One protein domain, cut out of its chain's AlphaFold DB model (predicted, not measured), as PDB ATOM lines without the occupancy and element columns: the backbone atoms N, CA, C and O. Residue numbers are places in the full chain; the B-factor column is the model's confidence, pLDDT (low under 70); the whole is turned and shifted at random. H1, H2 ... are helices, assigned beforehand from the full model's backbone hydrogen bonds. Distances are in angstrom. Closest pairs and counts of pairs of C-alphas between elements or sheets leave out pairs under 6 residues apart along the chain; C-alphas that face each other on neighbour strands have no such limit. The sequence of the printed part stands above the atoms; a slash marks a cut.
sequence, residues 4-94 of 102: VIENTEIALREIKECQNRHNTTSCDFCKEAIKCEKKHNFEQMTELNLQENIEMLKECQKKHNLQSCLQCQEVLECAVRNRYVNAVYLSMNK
ATOM      1  N   VAL A   4     165.006 179.804 162.622       91.94
ATOM      2  CA  VAL A   4     165.384 178.537 161.979       91.94
ATOM      3  C   VAL A   4     166.393 178.743 160.847       91.94
ATOM      4  O   VAL A   4     167.342 177.965 160.742       91.94
ATOM      5  N   ILE A   5     166.248 179.793 160.028       88.56
ATOM      6  CA  ILE A   5     167.223 180.115 158.972       88.56
ATOM      7  C   ILE A   5     168.590 180.429 159.593       88.56
ATOM      8  O   ILE A   5     169.596 179.872 159.157       88.56
ATOM      9  N   GLU A   6     168.626 181.256 160.640       92.94
ATOM     10  CA  GLU A   6     169.871 181.616 161.331       92.94
ATOM     11  C   GLU A   6     170.569 180.377 161.923       92.94
ATOM     12  O   GLU A   6     171.751 180.136 161.667       92.94
ATOM     13  N   ASN A   7     169.821 179.520 162.623       93.56
ATOM     14  CA  ASN A   7     170.348 178.273 163.182       93.56
ATOM     15  C   ASN A   7     170.839 177.298 162.099       93.56
ATOM     16  O   ASN A   7     171.833 176.592 162.290       93.56
ATOM     17  N   THR A   8     170.185 177.286 160.937       92.56
ATOM     18  CA  THR A   8     170.602 176.479 159.786       92.56
ATOM     19  C   THR A   8     171.924 176.975 159.197       92.56
ATOM     20  O   THR A   8     172.806 176.166 158.896       92.56
ATOM     21  N   GLU A   9     172.108 178.291 159.068       91.69
ATOM     22  CA  GLU A   9     173.368 178.887 158.604       91.69
ATOM     23  C   GLU A   9     174.526 178.611 159.570       91.69
ATOM     24  O   GLU A   9     175.643 178.315 159.132       91.69
ATOM     25  N   ILE A  10     174.261 178.655 160.879       94.00
ATOM     26  CA  ILE A  10     175.235 178.293 161.914       94.00
ATOM     27  C   ILE A  10     175.631 176.819 161.774       94.00
ATOM     28  O   ILE A  10     176.820 176.517 161.653       94.00
ATOM     29  N   ALA A  11     174.660 175.902 161.704       92.56
ATOM     30  CA  ALA A  11     174.933 174.473 161.548       92.56
ATOM     31  C   ALA A  11     175.724 174.170 160.259       92.56
ATOM     32  O   ALA A  11     176.667 173.375 160.274       92.56
ATOM     33  N   LEU A  12     175.400 174.849 159.151       91.69
ATOM     34  CA  LEU A  12     176.144 174.740 157.895       91.69
ATOM     35  C   LEU A  12     177.596 175.213 158.046       91.69
ATOM     36  O   LEU A  12     178.514 174.554 157.549       91.69
ATOM     37  N   ARG A  13     177.816 176.349 158.718       91.62
ATOM     38  CA  ARG A  13     179.160 176.887 158.967       91.62
ATOM     39  C   ARG A  13     180.002 175.896 159.762       91.62
ATOM     40  O   ARG A  13     181.124 175.602 159.358       91.62
ATOM     41  N   GLU A  14     179.442 175.314 160.818       92.38
ATOM     42  CA  GLU A  14     180.149 174.325 161.637       92.38
ATOM     43  C   GLU A  14     180.559 173.073 160.851       92.38
ATOM     44  O   GLU A  14     181.660 172.548 161.048       92.38
ATOM     45  N   ILE A  15     179.686 172.588 159.961       90.25
ATOM     46  CA  ILE A  15     179.992 171.453 159.084       90.25
ATOM     47  C   ILE A  15     181.122 171.808 158.123       90.25
ATOM     48  O   ILE A  15     182.090 171.053 158.034       90.25
ATOM     49  N   LYS A  16     181.049 172.967 157.457       89.69
ATOM     50  CA  LYS A  16     182.086 173.424 156.517       89.69
ATOM     51  C   LYS A  16     183.442 173.618 157.197       89.69
ATOM     52  O   LYS A  16     184.467 173.207 156.660       89.69
ATOM     53  N   GLU A  17     183.464 174.196 158.394       91.75
ATOM     54  CA  GLU A  17     184.691 174.341 159.186       91.75
ATOM     55  C   GLU A  17     185.277 172.982 159.584       91.75
ATOM     56  O   GLU A  17     186.490 172.773 159.513       91.75
ATOM     57  N   CYS A  18     184.426 172.032 159.976       91.44
ATOM     58  CA  CYS A  18     184.846 170.667 160.271       91.44
ATOM     59  C   CYS A  18     185.466 169.997 159.035       91.44
ATOM     60  O   CYS A  18     186.591 169.504 159.090       91.44
ATOM     61  N   GLN A  19     184.766 170.053 157.906       87.88
ATOM     62  CA  GLN A  19     185.199 169.520 156.617       87.88
ATOM     63  C   GLN A  19     186.558 170.073 156.180       87.88
ATOM     64  O   GLN A  19     187.469 169.301 155.878       87.88
ATOM     65  N   ASN A  20     186.731 171.394 156.256       90.12
ATOM     66  CA  ASN A  20     187.985 172.058 155.916       90.12
ATOM     67  C   ASN A  20     189.147 171.594 156.813       90.12
ATOM     68  O   ASN A  20     190.207 171.222 156.316       90.12
ATOM     69  N   ARG A  21     188.939 171.521 158.138       91.38
ATOM     70  CA  ARG A  21     189.968 171.027 159.078       91.38
ATOM     71  C   ARG A  21     190.396 169.587 158.805       91.38
ATOM     72  O   ARG A  21     191.543 169.237 159.058       91.38
ATOM     73  N   HIS A  22     189.485 168.764 158.297       89.06
ATOM     74  CA  HIS A  22     189.748 167.368 157.960       89.06
ATOM     75  C   HIS A  22     190.097 167.153 156.480       89.06
ATOM     76  O   HIS A  22     190.213 166.004 156.056       89.06
ATOM     77  N   ASN A  23     190.279 168.233 155.706       89.06
ATOM     78  CA  ASN A  23     190.540 168.206 154.266       89.06
ATOM     79  C   ASN A  23     189.590 167.257 153.505       89.06
ATOM     80  O   ASN A  23     190.004 166.474 152.651       89.06
ATOM     81  N   THR A  24     188.309 167.295 153.868       86.81
ATOM     82  CA  THR A  24     187.245 166.517 153.233       86.81
ATOM     83  C   THR A  24     186.183 167.461 152.703       86.81
ATOM     84  O   THR A  24     185.922 168.504 153.292       86.81
ATOM     85  N   THR A  25     185.541 167.096 151.601       83.06
ATOM     86  CA  THR A  25     184.401 167.843 151.067       83.06
ATOM     87  C   THR A  25     183.079 167.323 151.599       83.06
ATOM     88  O   THR A  25     182.086 168.021 151.498       83.06
ATOM     89  N   SER A  26     183.031 166.126 152.182       85.50
ATOM     90  CA  SER A  26     181.787 165.542 152.681       85.50
ATOM     91  C   SER A  26     181.968 164.880 154.034       85.50
ATOM     92  O   SER A  26     182.999 164.264 154.326       85.50
ATOM     93  N   CYS A  27     180.920 164.971 154.852       86.62
ATOM     94  CA  CYS A  27     180.815 164.180 156.067       86.62
ATOM     95  C   CYS A  27     180.753 162.678 155.771       86.62
ATOM     96  O   CYS A  27     181.175 161.901 156.615       86.62
ATOM     97  N   ASP A  28     180.313 162.246 154.590       83.75
ATOM     98  CA  ASP A  28     180.214 160.822 154.246       83.75
ATOM     99  C   ASP A  28     181.588 160.138 154.125       83.75
ATOM    100  O   ASP A  28     181.695 158.921 154.261       83.75
ATOM    101  N   PHE A  29     182.663 160.916 153.965       85.38
ATOM    102  CA  PHE A  29     184.038 160.411 154.015       85.38
ATOM    103  C   PHE A  29     184.599 160.304 155.444       85.38
ATOM    104  O   PHE A  29     185.704 159.798 155.643       85.38
ATOM    105  N   CYS A  30     183.859 160.766 156.457       85.00
ATOM    106  CA  CYS A  30     184.265 160.686 157.855       85.00
ATOM    107  C   CYS A  30     183.708 159.417 158.517       85.00
ATOM    108  O   CYS A  30     182.499 159.206 158.576       85.00
ATOM    109  N   LYS A  31     184.590 158.589 159.094       84.31
ATOM    110  CA  LYS A  31     184.203 157.342 159.787       84.31
ATOM    111  C   LYS A  31     183.276 157.580 160.983       84.31
ATOM    112  O   LYS A  31     182.419 156.750 161.267       84.31
ATOM    113  N   GLU A  32     183.413 158.729 161.639       85.38
ATOM    114  CA  GLU A  32     182.611 159.112 162.806       85.38
ATOM    115  C   GLU A  32     181.294 159.810 162.429       85.38
ATOM    116  O   GLU A  32     180.511 160.172 163.305       85.38
ATOM    117  N   ALA A  33     181.008 160.002 161.135       82.69
ATOM    118  CA  ALA A  33     179.851 160.771 160.679       82.69
ATOM    119  C   ALA A  33     178.513 160.226 161.180       82.69
ATOM    120  O   ALA A  33     177.612 161.008 161.464       82.69
ATOM    121  N   ILE A  34     178.399 158.905 161.341       82.50
ATOM    122  CA  ILE A  34     177.185 158.234 161.834       82.50
ATOM    123  C   ILE A  34     176.821 158.694 163.256       82.50
ATOM    124  O   ILE A  34     175.650 158.695 163.618       82.50
ATOM    125  N   LYS A  35     177.810 159.093 164.062       88.00
ATOM    126  CA  LYS A  35     177.630 159.530 165.457       88.00
ATOM    127  C   LYS A  35     177.967 161.010 165.654       88.00
ATOM    128  O   LYS A  35     178.129 161.465 166.780       88.00
ATOM    129  N   CYS A  36     178.126 161.761 164.567       90.12
ATOM    130  CA  CYS A  36     178.546 163.149 164.636       90.12
ATOM    131  C   CYS A  36     177.354 164.047 164.979       90.12
ATOM    132  O   CYS A  36     176.488 164.281 164.137       90.12
ATOM    133  N   GLU A  37     177.344 164.610 166.188       92.38
ATOM    134  CA  GLU A  37     176.299 165.546 166.634       92.38
ATOM    135  C   GLU A  37     176.161 166.754 165.703       92.38
ATOM    136  O   GLU A  37     175.050 167.177 165.411       92.38
ATOM    137  N   LYS A  38     177.272 167.265 165.154       91.81
ATOM    138  CA  LYS A  38     177.239 168.364 164.175       91.81
ATOM    139  C   LYS A  38     176.476 167.972 162.910       91.81
ATOM    140  O   LYS A  38     175.695 168.774 162.407       91.81
ATOM    141  N   LYS A  39     176.691 166.746 162.407       90.62
ATOM    142  CA  LYS A  39     175.980 166.229 161.225       90.62
ATOM    143  C   LYS A  39     174.495 166.078 161.534       90.62
ATOM    144  O   LYS A  39     173.677 166.568 160.767       90.62
ATOM    145  N   HIS A  40     174.167 165.484 162.679       92.25
ATOM    146  CA  HIS A  40     172.780 165.315 163.099       92.25
ATOM    147  C   HIS A  40     172.059 166.657 163.288       92.25
ATOM    148  O   HIS A  40     170.956 166.842 162.782       92.25
ATOM    149  N   ASN A  41     172.704 167.626 163.942       92.81
ATOM    150  CA  ASN A  41     172.163 168.971 164.116       92.81
ATOM    151  C   ASN A  41     171.940 169.668 162.767       92.81
ATOM    152  O   ASN A  41     170.898 170.278 162.550       92.81
ATOM    153  N   PHE A  42     172.881 169.541 161.827       92.19
ATOM    154  CA  PHE A  42     172.710 170.068 160.475       92.19
ATOM    155  C   PHE A  42     171.521 169.423 159.744       92.19
ATOM    156  O   PHE A  42     170.697 170.132 159.167       92.19
ATOM    157  N   GLU A  43     171.384 168.098 159.799       92.00
ATOM    158  CA  GLU A  43     170.240 167.383 159.215       92.00
ATOM    159  C   GLU A  43     168.911 167.841 159.836       92.00
ATOM    160  O   GLU A  43     167.955 168.117 159.115       92.00
ATOM    161  N   GLN A  44     168.861 168.011 161.160       94.12
ATOM    162  CA  GLN A  44     167.665 168.486 161.853       94.12
ATOM    163  C   GLN A  44     167.306 169.931 161.476       94.12
ATOM    164  O   GLN A  44     166.148 170.217 161.170       94.12
ATOM    165  N   MET A  45     168.278 170.847 161.476       94.56
ATOM    166  CA  MET A  45     168.027 172.259 161.163       94.56
ATOM    167  C   MET A  45     167.614 172.452 159.703       94.56
ATOM    168  O   MET A  45     166.691 173.211 159.418       94.56
ATOM    169  N   THR A  46     168.235 171.721 158.774       93.75
ATOM    170  CA  THR A  46     167.866 171.795 157.355       93.75
ATOM    171  C   THR A  46     166.471 171.246 157.071       93.75
ATOM    172  O   THR A  46     165.776 171.814 156.228       93.75
ATOM    173  N   GLU A  47     166.028 170.213 157.793       95.25
ATOM    174  CA  GLU A  47     164.652 169.718 157.705       95.25
ATOM    175  C   GLU A  47     163.651 170.764 158.214       95.25
ATOM    176  O   GLU A  47     162.692 171.083 157.513       95.25
ATOM    177  N   LEU A  48     163.903 171.370 159.380       96.19
ATOM    178  CA  LEU A  48     163.048 172.439 159.915       96.19
ATOM    179  C   LEU A  48     162.970 173.635 158.957       96.19
ATOM    180  O   LEU A  48     161.879 174.120 158.654       96.19
ATOM    181  N   ASN A  49     164.110 174.068 158.416       95.94
ATOM    182  CA  ASN A  49     164.170 175.143 157.429       95.94
ATOM    183  C   ASN A  49     163.379 174.799 156.158       95.94
ATOM    184  O   ASN A  49     162.685 175.656 155.607       95.94
ATOM    185  N   LEU A  50     163.448 173.554 155.683       96.44
ATOM    186  CA  LEU A  50     162.658 173.118 154.535       96.44
ATOM    187  C   LEU A  50     161.152 173.170 154.832       96.44
ATOM    188  O   LEU A  50     160.401 173.674 153.995       96.44
ATOM    189  N   GLN A  51     160.712 172.706 156.003       97.62
ATOM    190  CA  GLN A  51     159.296 172.743 156.383       97.62
ATOM    191  C   GLN A  51     158.753 174.180 156.428       97.62
ATOM    192  O   GLN A  51     157.741 174.454 155.780       97.62
ATOM    193  N   GLU A  52     159.464 175.121 157.063       97.25
ATOM    194  CA  GLU A  52     159.059 176.541 157.078       97.25
ATOM    195  C   GLU A  52     158.923 177.114 155.658       97.25
ATOM    196  O   GLU A  52     157.958 177.811 155.329       97.25
ATOM    197  N   ASN A  53     159.876 176.802 154.776       97.25
ATOM    198  CA  ASN A  53     159.839 177.293 153.403       97.25
ATOM    199  C   ASN A  53     158.720 176.644 152.572       97.25
ATOM    200  O   ASN A  53     158.157 177.307 151.700       97.25
ATOM    201  N   ILE A  54     158.364 175.380 152.834       97.81
ATOM    202  CA  ILE A  54     157.204 174.715 152.219       97.81
ATOM    203  C   ILE A  54     155.908 175.405 152.641       97.81
ATOM    204  O   ILE A  54     155.045 175.644 151.793       97.81
ATOM    205  N   GLU A  55     155.751 175.714 153.929       97.88
ATOM    206  CA  GLU A  55     154.570 176.408 154.448       97.88
ATOM    207  C   GLU A  55     154.434 177.793 153.812       97.88
ATOM    208  O   GLU A  55     153.408 178.085 153.192       97.88
ATOM    209  N   MET A  56     155.508 178.587 153.824       97.44
ATOM    210  CA  MET A  56     155.540 179.911 153.194       97.44
ATOM    211  C   MET A  56     155.231 179.850 151.686       97.44
ATOM    212  O   MET A  56     154.501 180.697 151.157       97.44
ATOM    213  N   LEU A  57     155.746 178.842 150.970       97.94
ATOM    214  CA  LEU A  57     155.462 178.639 149.547       97.94
ATOM    215  C   LEU A  57     153.982 178.323 149.306       97.94
ATOM    216  O   LEU A  57     153.372 178.904 148.407       97.94
ATOM    217  N   LYS A  58     153.399 177.421 150.104       98.06
ATOM    218  CA  LYS A  58     151.984 177.033 150.001       98.06
ATOM    219  C   LYS A  58     151.060 178.207 150.310       98.06
ATOM    220  O   LYS A  58     150.067 178.407 149.609       98.06
ATOM    221  N   GLU A  59     151.387 179.011 151.318       98.19
ATOM    222  CA  GLU A  59     150.647 180.234 151.631       98.19
ATOM    223  C   GLU A  59     150.715 181.249 150.488       98.19
ATOM    224  O   GLU A  59     149.687 181.807 150.093       98.19
ATOM    225  N   CYS A  60     151.901 181.445 149.903       98.00
ATOM    226  CA  CYS A  60     152.086 182.297 148.731       98.00
ATOM    227  C   CYS A  60     151.251 181.803 147.540       98.00
ATOM    228  O   CYS A  60     150.474 182.567 146.969       98.00
ATOM    229  N   GLN A  61     151.323 180.511 147.213       98.00
ATOM    230  CA  GLN A  61     150.519 179.899 146.152       98.00
ATOM    231  C   GLN A  61     149.018 180.118 146.379       98.00
ATOM    232  O   GLN A  61     148.325 180.596 145.481       98.00
ATOM    233  N   LYS A  62     148.524 179.875 147.600       98.06
ATOM    234  CA  LYS A  62     147.120 180.096 147.967       98.06
ATOM    235  C   LYS A  62     146.708 181.563 147.823       98.06
ATOM    236  O   LYS A  62     145.666 181.840 147.238       98.06
ATOM    237  N   LYS A  63     147.522 182.504 148.312       97.94
ATOM    238  CA  LYS A  63     147.252 183.951 148.227       97.94
ATOM    239  C   LYS A  63     147.144 184.440 146.779       97.94
ATOM    240  O   LYS A  63     146.358 185.338 146.498       97.94
ATOM    241  N   HIS A  64     147.912 183.841 145.874       96.81
ATOM    242  CA  HIS A  64     147.922 184.180 144.452       96.81
ATOM    243  C   HIS A  64     147.011 183.275 143.601       96.81
ATOM    244  O   HIS A  64     146.992 183.414 142.381       96.81
ATOM    245  N   ASN A  65     146.234 182.378 144.224       97.56
ATOM    246  CA  ASN A  65     145.386 181.383 143.555       97.56
ATOM    247  C   ASN A  65     146.141 180.509 142.530       97.56
ATOM    248  O   ASN A  65     145.591 180.125 141.498       97.56
ATOM    249  N   LEU A  66     147.402 180.181 142.813       97.19
ATOM    250  CA  LEU A  66     148.241 179.315 141.987       97.19
ATOM    251  C   LEU A  66     148.257 177.894 142.558       97.19
ATOM    252  O   LEU A  66     148.315 177.709 143.770       97.19
ATOM    253  N   GLN A  67     148.254 176.884 141.687       94.69
ATOM    254  CA  GLN A  67     148.418 175.475 142.087       94.69
ATOM    255  C   GLN A  67     149.881 175.020 142.007       94.69
ATOM    256  O   GLN A  67     150.258 173.983 142.547       94.69
ATOM    257  N   SER A  68     150.721 175.787 141.310       95.25
ATOM    258  CA  SER A  68     152.153 175.550 141.185       95.25
ATOM    259  C   SER A  68     152.886 176.861 140.929       95.25
ATOM    260  O   SER A  68     152.381 177.743 140.234       95.25
ATOM    261  N   CYS A  69     154.124 176.965 141.414       96.44
ATOM    262  CA  CYS A  69     155.001 178.099 141.114       96.44
ATOM    263  C   CYS A  69     155.311 178.230 139.618       96.44
ATOM    264  O   CYS A  69     155.646 179.319 139.176       96.44
ATOM    265  N   LEU A  70     155.168 177.157 138.830       95.31
ATOM    266  CA  LEU A  70     155.346 177.199 137.373       95.31
ATOM    267  C   LEU A  70     154.277 178.041 136.658       95.31
ATOM    268  O   LEU A  70     154.472 178.427 135.513       95.31
ATOM    269  N   GLN A  71     153.158 178.321 137.328       96.44
ATOM    270  CA  GLN A  71     152.107 179.208 136.828       96.44
ATOM    271  C   GLN A  71     152.340 180.671 137.239       96.44
ATOM    272  O   GLN A  71     151.580 181.550 136.835       96.44
ATOM    273  N   CYS A  72     153.365 180.944 138.054       96.56
ATOM    274  CA  CYS A  72     153.713 182.293 138.479       96.56
ATOM    275  C   CYS A  72     154.506 183.007 137.377       96.56
ATOM    276  O   CYS A  72     155.494 182.472 136.876       96.56
ATOM    277  N   GLN A  73     154.128 184.241 137.042       95.81
ATOM    278  CA  GLN A  73     154.871 185.066 136.077       95.81
ATOM    279  C   GLN A  73     156.285 185.403 136.567       95.81
ATOM    280  O   GLN A  73     157.198 185.576 135.768       95.81
ATOM    281  N   GLU A  74     156.475 185.429 137.885       95.38
ATOM    282  CA  GLU A  74     157.753 185.710 138.534       95.38
ATOM    283  C   GLU A  74     158.546 184.428 138.831       95.38
ATOM    284  O   GLU A  74     159.450 184.459 139.649       95.38
ATOM    285  N   VAL A  75     158.227 183.271 138.232       94.56
ATOM    286  CA  VAL A  75     158.799 181.964 138.626       94.56
ATOM    287  C   VAL A  75     160.332 181.939 138.760       94.56
ATOM    288  O   VAL A  75     160.835 181.235 139.629       94.56
ATOM    289  N   LEU A  76     161.080 182.687 137.948       91.50
ATOM    290  CA  LEU A  76     162.546 182.745 138.041       91.50
ATOM    291  C   LEU A  76     163.035 183.709 139.138       91.50
ATOM    292  O   LEU A  76     163.955 183.375 139.880       91.50
ATOM    293  N   GLU A  77     162.362 184.848 139.305       94.81
ATOM    294  CA  GLU A  77     162.753 185.932 140.225       94.81
ATOM    295  C   GLU A  77     162.015 185.881 141.579       94.81
ATOM    296  O   GLU A  77     162.236 186.702 142.471       94.81
ATOM    297  N   CYS A  78     161.105 184.921 141.762       96.50
ATOM    298  CA  CYS A  78     160.254 184.835 142.940       96.50
ATOM    299  C   CYS A  78     161.085 184.466 144.172       96.50
ATOM    300  O   CYS A  78     161.470 183.310 144.366       96.50
ATOM    301  N   ALA A  79     161.279 185.435 145.065       96.06
ATOM    302  CA  ALA A  79     162.059 185.254 146.286       96.06
ATOM    303  C   ALA A  79     161.541 184.106 147.175       96.06
ATOM    304  O   ALA A  79     162.341 183.375 147.753       96.06
ATOM    305  N   VAL A  80     160.219 183.909 147.273       96.81
ATOM    306  CA  VAL A  80     159.624 182.817 148.072       96.81
ATOM    307  C   VAL A  80     159.977 181.455 147.476       96.81
ATOM    308  O   VAL A  80     160.415 180.556 148.193       96.81
ATOM    309  N   ARG A  81     159.850 181.313 146.150       96.81
ATOM    310  CA  ARG A  81     160.236 180.087 145.446       96.81
ATOM    311  C   ARG A  81     161.734 179.834 145.566       96.81
ATOM    312  O   ARG A  81     162.116 178.708 145.861       96.81
ATOM    313  N   ASN A  82     162.567 180.849 145.356       95.69
ATOM    314  CA  ASN A  82     164.020 180.690 145.377       95.69
ATOM    315  C   ASN A  82     164.514 180.297 146.777       95.69
ATOM    316  O   ASN A  82     165.352 179.409 146.895       95.69
ATOM    317  N   ARG A  83     163.913 180.832 147.851       94.81
ATOM    318  CA  ARG A  83     164.181 180.363 149.222       94.81
ATOM    319  C   ARG A  83     163.800 178.898 149.433       94.81
ATOM    320  O   ARG A  83     164.605 178.145 149.974       94.81
ATOM    321  N   TYR A  84     162.626 178.476 148.958       96.00
ATOM    322  CA  TYR A  84     162.226 177.067 148.995       96.00
ATOM    323  C   TYR A  84     163.202 176.165 148.230       96.00
ATOM    324  O   TYR A  84     163.636 175.147 148.762       96.00
ATOM    325  N   VAL A  85     163.594 176.554 147.015       94.88
ATOM    326  CA  VAL A  85     164.569 175.808 146.210       94.88
ATOM    327  C   VAL A  85     165.894 175.679 146.964       94.88
ATOM    328  O   VAL A  85     166.398 174.568 147.114       94.88
ATOM    329  N   ASN A  86     166.410 176.774 147.523       92.00
ATOM    330  CA  ASN A  86     167.640 176.764 148.317       92.00
ATOM    331  C   ASN A  86     167.533 175.839 149.538       92.00
ATOM    332  O   ASN A  86     168.457 175.075 149.808       92.00
ATOM    333  N   ALA A  87     166.399 175.855 150.245       93.81
ATOM    334  CA  ALA A  87     166.150 174.977 151.385       93.81
ATOM    335  C   ALA A  87     166.122 173.489 150.988       93.81
ATOM    336  O   ALA A  87     166.708 172.667 151.691       93.81
ATOM    337  N   VAL A  88     165.516 173.146 149.843       94.06
ATOM    338  CA  VAL A  88     165.529 171.776 149.293       94.06
ATOM    339  C   VAL A  88     166.955 171.327 148.990       94.06
ATOM    340  O   VAL A  88     167.366 170.253 149.416       94.06
ATOM    341  N   TYR A  89     167.734 172.141 148.275       91.06
ATOM    342  CA  TYR A  89     169.116 171.777 147.958       91.06
ATOM    343  C   TYR A  89     169.958 171.603 149.215       91.06
ATOM    344  O   TYR A  89     170.758 170.671 149.294       91.06
ATOM    345  N   LEU A  90     169.757 172.463 150.213       90.25
ATOM    346  CA  LEU A  90     170.488 172.388 151.464       90.25
ATOM    347  C   LEU A  90     170.137 171.130 152.276       90.25
ATOM    348  O   LEU A  90     171.047 170.504 152.816       90.25
ATOM    349  N   SER A  91     168.869 170.707 152.317       91.19
ATOM    350  CA  SER A  91     168.481 169.460 152.998       91.19
ATOM    351  C   SER A  91     168.935 168.209 152.235       91.19
ATOM    352  O   SER A  91     169.382 167.230 152.836       91.19
ATOM    353  N   MET A  92     168.918 168.248 150.897       86.44
ATOM    354  CA  MET A  92     169.437 167.167 150.050       86.44
ATOM    355  C   MET A  92     170.957 167.025 150.132       86.44
ATOM    356  O   MET A  92     171.484 165.936 149.900       86.44
ATOM    357  N   ASN A  93     171.657 168.107 150.474       79.06
ATOM    358  CA  ASN A  93     173.103 168.129 150.589       79.06
ATOM    359  C   ASN A  93     173.598 167.140 151.664       79.06
ATOM    360  O   ASN A  93     174.608 166.482 151.444       79.06
ATOM    361  N   LYS A  94     172.886 166.962 152.790       70.69
ATOM    362  CA  LYS A  94     173.258 166.029 153.886       70.69
ATOM    363  C   LYS A  94     174.722 166.141 154.366       70.69
ATOM    364  O   LYS A  94     175.301 165.183 154.877       70.69
TER     365      LYS A  94
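This is residues 4 to 94 of the 102 residues of an uncharacterized protein of Helicobacter pullorum (UniProt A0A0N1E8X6). One long helix, H2, runs along most of a rod, and two shorter helices pack on it, H1 on residues 38 to 49 and H3 with its own run opposite to H2, so that the chain folds back twice in two helical hairpins. The long loops that turn the chain, residues 22 to 36 and 64 to 78, lie at the two ends of the rod. The printed part has 91 residues with three named helices, H1, H2 and H3 in chain order, and no named strand; the class is all helix. The whole is loose, with a radius of gyration of the C-alphas of 15.9 A, and spans 48 by 20 by 19 A.

H1 holds residues 4 to 21 and begins at C-alpha 4, (165.384, 178.537, 161.979); it is 25.9 A long from first to last C-alpha. H2 holds residues 37 to 63, is 39.0 A long and ends at C-alpha 63, (147.252, 183.951, 148.227). H3 holds residues 79 to 93, is 20.8 A long and ends at C-alpha 93, (173.103, 168.129, 150.589).

H1 and H2 form a helical hairpin and touch, H2 with residues 38 to 49 alone; their closest C-alphas are those of Ala 11 and Phe 42, 5.0 A apart. They run opposite ways at a tilt of 37 degrees, only just steep. H2 and H3 form a second helical hairpin and touch, closest at the C-alphas of Thr 46 and Ser 91, 5.0 A apart. They run opposite ways at a shallow tilt of 28 degrees. H1 and H3 are near each other, with 5 pairs of C-alphas within 10 A. In H1, H2 and H3 every O i to N i+4 pair is within hydrogen-bond range.

The two C-alphas farthest apart are those of His 22 and Asn 65, 48.7 A. Both links, H1 to H2 and H2 to H3, are long, with 15 residues each. The printed part has no cut. The mean pLDDT of the printed part is 92.4, and no printed residue is under 70.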